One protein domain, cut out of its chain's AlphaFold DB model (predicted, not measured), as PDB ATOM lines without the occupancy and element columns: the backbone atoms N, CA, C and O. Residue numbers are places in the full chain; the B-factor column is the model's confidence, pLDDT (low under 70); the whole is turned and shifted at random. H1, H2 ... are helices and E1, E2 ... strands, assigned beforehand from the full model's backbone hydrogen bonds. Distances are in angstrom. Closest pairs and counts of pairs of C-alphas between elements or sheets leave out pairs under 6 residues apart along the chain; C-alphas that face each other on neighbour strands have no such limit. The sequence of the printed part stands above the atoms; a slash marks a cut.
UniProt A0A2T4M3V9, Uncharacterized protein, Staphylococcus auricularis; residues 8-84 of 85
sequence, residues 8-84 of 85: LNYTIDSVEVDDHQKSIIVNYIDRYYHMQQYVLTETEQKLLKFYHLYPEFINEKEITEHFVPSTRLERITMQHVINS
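AT A GLANCE: This is residues 8 to 84 of the 85 residues of an uncharacterized protein of Staphylococcus auricularis (UniProt A0A2T4M3V9). A small wall of three antiparallel strands stands at one end of the domain, and H1 and H3 pack together at a steep angle in the middle, with the last part of H3 reaching the wall. H2 lies at the other end, beyond H1 and H3. The printed part has 77 residues, with three strands followed by three helices along the chain: E1, E2, E3, H1, H2, H3. The sheet, in the order E1, E2, E3, is a meander, each strand the antiparallel neighbour of the one before. The class is mixed, helices and strands; the whole is compact, with a radius of gyration of the C-alphas of 12.5 A and spans of 38 by 28 by 18 A.

IN THESE COORDINATES: E1, residues 11 to 16, begins at C-alpha 11 (-31.516, 27.553, 38.705) and is 15.1 A long. E2 is residues 25 to 29, 13.2 A, and E3 residues 35 to 39, 13.5 A. H1, residues 42 to 53, is 16.5 A long; H2, residues 61 to 67, 10.1 A. H3, residues 72 to 83, is 16.6 A long and ends at C-alpha 83 (-29.156, 37.574, 41.373).

HOW THE PARTS SIT: E1 and E2 form a hairpin, with N 16 and O 25 within hydrogen-bond range at 2.8 A. E2 and E3 form another, with N 26 and O 38 at 2.8 A. H3 only grazes the sheet, with its residues 80 to 83; the closest C-alphas of E1 and H3 are those of Ile 12 and Val 81, 6.6 A apart. H1 touches H3 with residues 43 to 48 alone, at a steep tilt of 48 degrees, the same way; their closest C-alphas, Leu 48 and Met 78, are 6.0 A apart. H1 and H2 are close but not clearly touching, with C-alphas 47 and 64 at 7.8 A. H2 and H3 are near each other. In H1, H2 and H3 every O i to N i+4 pair is within hydrogen-bond range.

THE WHOLE: The farthest C-alphas, Tyr 32 and His 66, are 38.3 A apart. The printed part has no cut, and no link is long. Mean pLDDT of the printed part is 85.7; residues 18 to 22 are under 70.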
ATOM      1  N   LEU A   8     -38.497  30.806  41.293       90.31
ATOM      2  CA  LEU A   8     -37.820  30.725  42.595       90.31
ATOM      3  C   LEU A   8     -37.342  29.311  42.952       90.31
ATOM      4  O   LEU A   8     -36.491  29.148  43.818       90.31
ATOM      5  N   ASN A   9     -37.912  28.286  42.318       90.56
ATOM      6  CA  ASN A   9     -37.562  26.888  42.564       90.56
ATOM      7  C   ASN A   9     -36.513  26.342  41.587       90.56
ATOM      8  O   ASN A   9     -36.271  25.133  41.597       90.56
ATOM      9  N   TYR A  10     -35.961  27.185  40.714       90.38
ATOM     10  CA  TYR A  10     -35.112  26.753  39.615       90.38
ATOM     11  C   TYR A  10     -33.828  27.568  39.531       90.38
ATOM     12  O   TYR A  10     -33.790  28.756  39.867       90.38
ATOM     13  N   THR A  11     -32.780  26.907  39.052       90.69
ATOM     14  CA  THR A  11     -31.516  27.553  38.705       90.69
ATOM     15  C   THR A  11     -31.712  28.291  37.394       90.69
ATOM     16  O   THR A  11     -32.108  27.674  36.404       90.69
ATOM     17  N   ILE A  12     -31.459  29.596  37.382       93.00
ATOM     18  CA  ILE A  12     -31.479  30.372  36.143       93.00
ATOM     19  C   ILE A  12     -30.163  30.122  35.414       93.00
ATOM     20  O   ILE A  12     -29.100  30.167  36.026       93.00
ATOM     21  N   ASP A  13     -30.259  29.801  34.131       91.44
ATOM     22  CA  ASP A  13     -29.113  29.564  33.255       91.44
ATOM     23  C   ASP A  13     -28.723  30.845  32.512       91.44
ATOM     24  O   ASP A  13     -27.563  31.245  32.498       91.44
ATOM     25  N   SER A  14     -29.709  31.506  31.905       90.25
ATOM     26  CA  SER A  14     -29.492  32.710  31.109       90.25
ATOM     27  C   SER A  14     -30.783  33.504  30.936       90.25
ATOM     28  O   SER A  14     -31.892  32.977  31.063       90.25
ATOM     29  N   VAL A  15     -30.638  34.795  30.633       89.44
ATOM     30  CA  VAL A  15     -31.755  35.673  30.277       89.44
ATOM     31  C   VAL A  15     -31.502  36.292  28.913       89.44
ATOM     32  O   VAL A  15     -30.526  37.008  28.709       89.44
ATOM     33  N   GLU A  16     -32.407  36.021  27.979       87.94
ATOM     34  CA  GLU A  16     -32.377  36.554  26.623       87.94
ATOM     35  C   GLU A  16     -33.244  37.812  26.552       87.94
ATOM     36  O   GLU A  16     -34.477  37.760  26.637       87.94
ATOM     37  N   VAL A  17     -32.580  38.959  26.405       75.69
ATOM     38  CA  VAL A  17     -33.211  40.262  26.192       75.69
ATOM     39  C   VAL A  17     -33.057  40.616  24.713       75.69
ATOM     40  O   VAL A  17     -31.944  40.812  24.238       75.69
ATOM     41  N   ASP A  18     -34.162  40.672  23.968       65.56
ATOM     42  CA  ASP A  18     -34.154  41.169  22.587       65.56
ATOM     43  C   ASP A  18     -34.490  42.667  22.583       65.56
ATOM     44  O   ASP A  18     -35.578  43.081  23.000       65.56
ATOM     45  N   ASP A  19     -33.563  43.478  22.073       59.78
ATOM     46  CA  ASP A  19     -33.674  44.939  21.979       59.78
ATOM     47  C   ASP A  19     -34.842  45.422  21.091       59.78
ATOM     48  O   ASP A  19     -35.208  46.598  21.114       59.78
ATOM     49  N   HIS A  20     -35.498  44.527  20.342       62.09
ATOM     50  CA  HIS A  20     -36.545  44.857  19.367       62.09
ATOM     51  C   HIS A  20     -37.981  44.694  19.902       62.09
ATOM     52  O   HIS A  20     -38.884  44.331  19.150       62.09
ATOM     53  N   GLN A  21     -38.217  44.960  21.192       59.38
ATOM     54  CA  GLN A  21     -39.524  44.803  21.866       59.38
ATOM     55  C   GLN A  21     -40.068  43.361  21.933       59.38
ATOM     56  O   GLN A  21     -41.256  43.179  22.217       59.38
ATOM     57  N   LYS A  22     -39.252  42.323  21.704       68.50
ATOM     58  CA  LYS A  22     -39.723  40.948  21.933       68.50
ATOM     59  C   LYS A  22     -39.733  40.611  23.424       68.50
ATOM     60  O   LYS A  22     -39.053  41.238  24.235       68.50
ATOM     61  N   SER A  23     -40.550  39.620  23.772       82.25
ATOM     62  CA  SER A  23     -40.653  39.101  25.131       82.25
ATOM     63  C   SER A  23     -39.288  38.659  25.656       82.25
ATOM     64  O   SER A  23     -38.553  37.976  24.948       82.25
ATOM     65  N   ILE A  24     -38.986  39.006  26.906       88.19
ATOM     66  CA  ILE A  24     -37.778  38.530  27.588       88.19
ATOM     67  C   ILE A  24     -37.979  37.066  27.985       88.19
ATOM     68  O   ILE A  24     -39.013  36.717  28.570       88.19
ATOM     69  N   ILE A  25     -36.996  36.223  27.670       89.94
ATOM     70  CA  ILE A  25     -37.024  34.787  27.955       89.94
ATOM     71  C   ILE A  25     -35.989  34.476  29.034       89.94
ATOM     72  O   ILE A  25     -34.825  34.846  28.921       89.94
ATOM     73  N   VAL A  26     -36.426  33.787  30.083       91.38
ATOM     74  CA  VAL A  26     -35.569  33.234  31.130       91.38
ATOM     75  C   VAL A  26     -35.391  31.748  30.858       91.38
ATOM     76  O   VAL A  26     -36.356  30.981  30.923       91.38
ATOM     77  N   ASN A  27     -34.162  31.340  30.568       92.75
ATOM     78  CA  ASN A  27     -33.780  29.939  30.492       92.75
ATOM     79  C   ASN A  27     -33.435  29.455  31.906       92.75
ATOM     80  O   ASN A  27     -32.675  30.099  32.630       92.75
ATOM     81  N   TYR A  28     -34.011  28.332  32.323       93.00
ATOM     82  CA  TYR A  28     -33.789  27.753  33.644       93.00
ATOM     83  C   TYR A  28     -33.585  26.243  33.556       93.00
ATOM     84  O   TYR A  28     -34.098  25.580  32.655       93.00
ATOM     85  N   ILE A  29     -32.847  25.694  34.514       92.38
ATOM     86  CA  ILE A  29     -32.635  24.255  34.658       92.38
ATOM     87  C   ILE A  29     -33.737  23.704  35.563       92.38
ATOM     88  O   ILE A  29     -33.887  24.134  36.711       92.38
ATOM     89  N   ASP A  30     -34.528  22.763  35.047       88.19
ATOM     90  CA  ASP A  30     -35.591  22.117  35.808       88.19
ATOM     91  C   ASP A  30     -35.063  21.064  36.806       88.19
ATOM     92  O   ASP A  30     -33.868  20.784  36.909       88.19
ATOM     93  N   ARG A  31     -35.972  20.442  37.567       85.81
ATOM     94  CA  ARG A  31     -35.616  19.419  38.573       85.81
ATOM     95  C   ARG A  31     -35.027  18.136  37.973       85.81
ATOM     96  O   ARG A  31     -34.496  17.319  38.718       85.81
ATOM     97  N   TYR A  32     -35.154  17.950  36.663       89.31
ATOM     98  CA  TYR A  32     -34.616  16.828  35.902       89.31
ATOM     99  C   TYR A  32     -33.351  17.221  35.124       89.31
ATOM    100  O   TYR A  32     -32.891  16.454  34.284       89.31
ATOM    101  N   TYR A  33     -32.761  18.382  35.434       87.06
ATOM    102  CA  TYR A  33     -31.573  18.926  34.776       87.06
ATOM    103  C   TYR A  33     -31.776  19.231  33.285       87.06
ATOM    104  O   TYR A  33     -30.820  19.248  32.509       87.06
ATOM    105  N   HIS A  34     -33.016  19.492  32.868       90.75
ATOM    106  CA  HIS A  34     -33.318  19.929  31.512       90.75
ATOM    107  C   HIS A  34     -33.426  21.450  31.446       90.75
ATOM    108  O   HIS A  34     -34.059  22.073  32.298       90.75
ATOM    109  N   MET A  35     -32.844  22.040  30.400       91.75
ATOM    110  CA  MET A  35     -33.066  23.447  30.081       91.75
ATOM    111  C   MET A  35     -34.508  23.648  29.610       91.75
ATOM    112  O   MET A  35     -34.984  22.967  28.700       91.75
ATOM    113  N   GLN A  36     -35.192  24.590  30.245       92.25
ATOM    114  CA  GLN A  36     -36.558  24.998  29.954       92.25
ATOM    115  C   GLN A  36     -36.621  26.515  29.818       92.25
ATOM    116  O   GLN A  36     -35.778  27.238  30.342       92.25
ATOM    117  N   GLN A  37     -37.652  26.997  29.131       91.25
ATOM    118  CA  GLN A  37     -37.831  28.420  28.866       91.25
ATOM    119  C   GLN A  37     -39.066  28.951  29.585       91.25
ATOM    120  O   GLN A  37     -40.126  28.317  29.600       91.25
ATOM    121  N   TYR A  38     -38.935  30.139  30.161       91.31
ATOM    122  CA  TYR A  38     -40.038  30.899  30.721       91.31
ATOM    123  C   TYR A  38     -40.082  32.286  30.092       91.31
ATOM    124  O   TYR A  38     -39.127  33.052  30.167       91.31
ATOM    125  N   VAL A  39     -41.212  32.615  29.474       91.12
ATOM    126  CA  VAL A  39     -41.436  33.935  28.888       91.12
ATOM    127  C   VAL A  39     -41.975  34.856  29.977       91.12
ATOM    128  O   VAL A  39     -43.067  34.607  30.490       91.12
ATOM    129  N   LEU A  40     -41.228  35.911  30.310       90.69
ATOM    130  CA  LEU A  40     -41.640  36.873  31.331       90.69
ATOM    131  C   LEU A  40     -42.949  37.561  30.940       90.69
ATOM    132  O   LEU A  40     -43.149  37.963  29.788       90.69
ATOM    133  N   THR A  41     -43.826  37.753  31.917       90.94
ATOM    134  CA  THR A  41     -45.017  38.594  31.766       90.94
ATOM    135  C   THR A  41     -44.640  40.067  31.602       90.94
ATOM    136  O   THR A  41     -43.523  40.477  31.903       90.94
ATOM    137  N   GLU A  42     -45.573  40.902  31.143       89.12
ATOM    138  CA  GLU A  42     -45.314  42.336  30.963       89.12
ATOM    139  C   GLU A  42     -44.853  43.021  32.264       89.12
ATOM    140  O   GLU A  42     -43.921  43.825  32.244       89.12
ATOM    141  N   THR A  43     -45.466  42.672  33.401       90.94
ATOM    142  CA  THR A  43     -45.086  43.191  34.724       90.94
ATOM    143  C   THR A  43     -43.673  42.761  35.106       90.94
ATOM    144  O   THR A  43     -42.863  43.597  35.495       90.94
ATOM    145  N   GLU A  44     -43.344  41.478  34.947       91.38
ATOM    146  CA  GLU A  44     -42.006  40.945  35.231       91.38
ATOM    147  C   GLU A  44     -40.937  41.565  34.325       91.38
ATOM    148  O   GLU A  44     -39.870  41.938  34.801       91.38
ATOM    149  N   GLN A  45     -41.238  41.773  33.040       90.88
ATOM    150  CA  GLN A  45     -40.342  42.474  32.118       90.88
ATOM    151  C   GLN A  45     -40.095  43.924  32.551       90.88
ATOM    152  O   GLN A  45     -38.958  44.394  32.511       90.88
ATOM    153  N   LYS A  46     -41.146  44.644  32.964       90.25
ATOM    154  CA  LYS A  46     -41.031  46.019  33.476       90.25
ATOM    155  C   LYS A  46     -40.202  46.068  34.759       90.25
ATOM    156  O   LYS A  46     -39.339  46.932  34.866       90.25
ATOM    157  N   LEU A  47     -40.419  45.132  35.684       91.19
ATOM    158  CA  LEU A  47     -39.633  45.001  36.913       91.19
ATOM    159  C   LEU A  47     -38.159  44.717  36.620       91.19
ATOM    160  O   LEU A  47     -37.297  45.414  37.144       91.19
ATOM    161  N   LEU A  48     -37.864  43.744  35.754       89.81
ATOM    162  CA  LEU A  48     -36.494  43.394  35.382       89.81
ATOM    163  C   LEU A  48     -35.760  44.595  34.767       89.81
ATOM    164  O   LEU A  48     -34.643  44.903  35.167       89.81
ATOM    165  N   LYS A  49     -36.411  45.320  33.845       88.06
ATOM    166  CA  LYS A  49     -35.860  46.550  33.252       88.06
ATOM    167  C   LYS A  49     -35.665  47.653  34.291       88.06
ATOM    168  O   LYS A  49     -34.631  48.310  34.281       88.06
ATOM    169  N   PHE A  50     -36.640  47.854  35.177       88.06
ATOM    170  CA  PHE A  50     -36.559  48.860  36.234       88.06
ATOM    171  C   PHE A  50     -35.375  48.592  37.164       88.06
ATOM    172  O   PHE A  50     -34.561  49.482  37.375       88.06
ATOM    173  N   TYR A  51     -35.223  47.360  37.646       87.50
ATOM    174  CA  TYR A  51     -34.118  46.979  38.523       87.50
ATOM    175  C   TYR A  51     -32.757  46.963  37.821       87.50
ATOM    176  O   TYR A  51     -31.745  47.221  38.463       87.50
ATOM    177  N   HIS A  52     -32.710  46.691  36.515       84.25
ATOM    178  CA  HIS A  52     -31.477  46.822  35.739       84.25
ATOM    179  C   HIS A  52     -31.028  48.288  35.616       84.25
ATOM    180  O   HIS A  52     -29.838  48.577  35.696       84.25
ATOM    181  N   LEU A  53     -31.976  49.213  35.432       85.81
ATOM    182  CA  LEU A  53     -31.697  50.649  35.318       85.81
ATOM    183  C   LEU A  53     -31.445  51.323  36.675       85.81
ATOM    184  O   LEU A  53     -30.653  52.258  36.737       85.81
ATOM    185  N   TYR A  54     -32.113  50.853  37.730       87.31
ATOM    186  CA  TYR A  54     -32.078  51.427  39.078       87.31
ATOM    187  C   TYR A  54     -31.909  50.329  40.148       87.31
ATOM    188  O   TYR A  54     -32.846  50.027  40.901       87.31
ATOM    189  N   PRO A  55     -30.737  49.673  40.207       83.81
ATOM    190  CA  PRO A  55     -30.489  48.550  41.114       83.81
ATOM    191  C   PRO A  55     -30.578  48.931  42.600       83.81
ATOM    192  O   PRO A  55     -30.871  48.077  43.437       83.81
ATOM    193  N   GLU A  56     -30.380  50.203  42.946       84.19
ATOM    194  CA  GLU A  56     -30.542  50.727  44.304       84.19
ATOM    195  C   GLU A  56     -31.963  50.529  44.854       84.19
ATOM    196  O   GLU A  56     -32.136  50.322  46.054       84.19
ATOM    197  N   PHE A  57     -32.973  50.495  43.979       82.19
ATOM    198  CA  PHE A  57     -34.380  50.391  44.369       82.19
ATOM    199  C   PHE A  57     -34.905  48.955  44.421       82.19
ATOM    200  O   PHE A  57     -36.095  48.744  44.656       82.19
ATOM    201  N   ILE A  58     -34.047  47.947  44.251       78.12
ATOM    202  CA  ILE A  58     -34.475  46.546  44.142       78.12
ATOM    203  C   ILE A  58     -35.205  46.021  45.392       78.12
ATOM    204  O   ILE A  58     -36.112  45.192  45.307       78.12
ATOM    205  N   ASN A  59     -34.857  46.568  46.559       76.44
ATOM    206  CA  ASN A  59     -35.483  46.254  47.845       76.44
ATOM    207  C   ASN A  59     -36.561  47.272  48.253       76.44
ATOM    208  O   ASN A  59     -37.241  47.089  49.268       76.44
ATOM    209  N   GLU A  60     -36.743  48.341  47.479       79.12
ATOM    210  CA  GLU A  60     -37.657  49.430  47.804       79.12
ATOM    211  C   GLU A  60     -39.065  49.115  47.303       79.12
ATOM    212  O   GLU A  60     -39.502  49.522  46.222       79.12
ATOM    213  N   LYS A  61     -39.793  48.353  48.129       78.06
ATOM    214  CA  LYS A  61     -41.166  47.915  47.853       78.06
ATOM    215  C   LYS A  61     -42.073  49.078  47.441       78.06
ATOM    216  O   LYS A  61     -42.791  48.945  46.456       78.06
ATOM    217  N   GLU A  62     -42.066  50.172  48.200       73.94
ATOM    218  CA  GLU A  62     -42.978  51.300  47.976       73.94
ATOM    219  C   GLU A  62     -42.706  51.992  46.642       73.94
ATOM    220  O   GLU A  62     -43.649  52.249  45.894       73.94
ATOM    221  N   ILE A  63     -41.432  52.211  46.301       71.31
ATOM    222  CA  ILE A  63     -41.021  52.753  45.003       71.31
ATOM    223  C   ILE A  63     -41.475  51.811  43.891       71.31
ATOM    224  O   ILE A  63     -42.189  52.210  42.971       71.31
ATOM    225  N   THR A  64     -41.137  50.532  44.011       71.44
ATOM    226  CA  THR A  64     -41.430  49.555  42.966       71.44
ATOM    227  C   THR A  64     -42.936  49.399  42.736       71.44
ATOM    228  O   THR A  64     -43.357  49.330  41.588       71.44
ATOM    229  N   GLU A  65     -43.768  49.409  43.783       76.25
ATOM    230  CA  GLU A  65     -45.234  49.334  43.651       76.25
ATOM    231  C   GLU A  65     -45.842  50.560  42.953       76.25
ATOM    232  O   GLU A  65     -46.854  50.417  42.267       76.25
ATOM    233  N   HIS A  66     -45.225  51.738  43.087       80.62
ATOM    234  CA  HIS A  66     -45.681  52.954  42.412       80.62
ATOM    235  C   HIS A  66     -45.259  53.002  40.939       80.62
ATOM    236  O   HIS A  66     -46.069  53.365  40.087       80.62
ATOM    237  N   PHE A  67     -44.012  52.638  40.625       82.94
ATOM    238  CA  PHE A  67     -43.491  52.699  39.253       82.94
ATOM    239  C   PHE A  67     -43.902  51.492  38.403       82.94
ATOM    240  O   PHE A  67     -44.179  51.635  37.211       82.94
ATOM    241  N   VAL A  68     -43.967  50.304  39.010       87.44
ATOM    242  CA  VAL A  68     -44.374  49.054  38.363       87.44
ATOM    243  C   VAL A  68     -45.341  48.298  39.287       87.44
ATOM    244  O   VAL A  68     -44.908  47.470  40.099       87.44
ATOM    245  N   PRO A  69     -46.662  48.544  39.163       86.81
ATOM    246  CA  PRO A  69     -47.676  47.857  39.954       86.81
ATOM    247  C   PRO A  69     -47.494  46.343  39.864       86.81
ATOM    248  O   PRO A  69     -47.630  45.745  38.798       86.81
ATOM    249  N   SER A  70     -47.132  45.739  40.989       87.62
ATOM    250  CA  SER A  70     -46.691  44.351  41.052       87.62
ATOM    251  C   SER A  70     -47.049  43.724  42.390       87.62
ATOM    252  O   SER A  70     -47.213  44.384  43.420       87.62
ATOM    253  N   THR A  71     -47.148  42.407  42.387       89.25
ATOM    254  CA  THR A  71     -47.284  41.574  43.571       89.25
ATOM    255  C   THR A  71     -45.927  41.360  44.240       89.25
ATOM    256  O   THR A  71     -44.861  41.448  43.626       89.25
ATOM    257  N   ARG A  72     -45.953  41.000  45.528       87.31
ATOM    258  CA  ARG A  72     -44.740  40.597  46.255       87.31
ATOM    259  C   ARG A  72     -44.025  39.425  45.573       87.31
ATOM    260  O   ARG A  72     -42.800  39.390  45.594       87.31
ATOM    261  N   LEU A  73     -44.779  38.482  45.002       88.81
ATOM    262  CA  LEU A  73     -44.204  37.321  44.328       88.81
ATOM    263  C   LEU A  73     -43.404  37.752  43.099       88.81
ATOM    264  O   LEU A  73     -42.238  37.402  43.022       88.81
ATOM    265  N   GLU A  74     -43.977  38.566  42.209       90.38
ATOM    266  CA  GLU A  74     -43.277  39.063  41.012       90.38
ATOM    267  C   GLU A  74     -41.970  39.782  41.371       90.38
ATOM    268  O   GLU A  74     -40.938  39.529  40.755       90.38
ATOM    269  N   ARG A  75     -41.969  40.608  42.427       88.81
ATOM    270  CA  ARG A  75     -40.746  41.289  42.885       88.81
ATOM    271  C   ARG A  75     -39.669  40.324  43.376       88.81
ATOM    272  O   ARG A  75     -38.516  40.475  42.987       88.81
ATOM    273  N   ILE A  76     -40.029  39.337  44.202       88.94
ATOM    274  CA  ILE A  76     -39.075  38.330  44.702       88.94
ATOM    275  C   ILE A  76     -38.570  37.457  43.545       88.94
ATOM    276  O   ILE A  76     -37.380  37.164  43.476       88.94
ATOM    277  N   THR A  77     -39.449  37.083  42.612       91.00
ATOM    278  CA  THR A  77     -39.082  36.328  41.409       91.00
ATOM    279  C   THR A  77     -38.074  37.093  40.562       91.00
ATOM    280  O   THR A  77     -37.058  36.525  40.178       91.00
ATOM    281  N   MET A  78     -38.296  38.383  40.303       91.75
ATOM    282  CA  MET A  78     -37.357  39.176  39.502       91.75
ATOM    283  C   MET A  78     -36.038  39.434  40.226       91.75
ATOM    284  O   MET A  78     -34.989  39.387  39.596       91.75
ATOM    285  N   GLN A  79     -36.060  39.608  41.548       88.25
ATOM    286  CA  GLN A  79     -34.838  39.659  42.350       88.25
ATOM    287  C   GLN A  79     -34.017  38.365  42.229       88.25
ATOM    288  O   GLN A  79     -32.797  38.428  42.094       88.25
ATOM    289  N   HIS A  80     -34.673  37.199  42.270       90.44
ATOM    290  CA  HIS A  80     -34.019  35.901  42.068       90.44
ATOM    291  C   HIS A  80     -33.393  35.794  40.679       90.44
ATOM    292  O   HIS A  80     -32.240  35.390  40.563       90.44
ATOM    293  N   VAL A  81     -34.127  36.211  39.642       91.00
ATOM    294  CA  VAL A  81     -33.619  36.242  38.265       91.00
ATOM    295  C   VAL A  81     -32.373  37.121  38.167       91.00
ATOM    296  O   VAL A  81     -31.360  36.651  37.672       91.00
ATOM    297  N   ILE A  82     -32.406  38.344  38.700       88.62
ATOM    298  CA  ILE A  82     -31.267  39.278  38.661       88.62
ATOM    299  C   ILE A  82     -30.053  38.737  39.408       88.62
ATOM    300  O   ILE A  82     -28.942  38.845  38.913       88.62
ATOM    301  N   ASN A  83     -30.254  38.133  40.581       87.38
ATOM    302  CA  ASN A  83     -29.156  37.574  41.373       87.38
ATOM    303  C   ASN A  83     -28.508  36.337  40.738       87.38
ATOM    304  O   ASN A  83     -27.481  35.878  41.230       87.38
ATOM    305  N   SER A  84     -29.145  35.763  39.719       85.06
ATOM    306  CA  SER A  84     -28.688  34.545  39.057       85.06
ATOM    307  C   SER A  84     -28.004  34.809  37.707       85.06
ATOM    308  O   SER A  84     -27.598  33.848  37.060       85.06
TER     309      SER A  84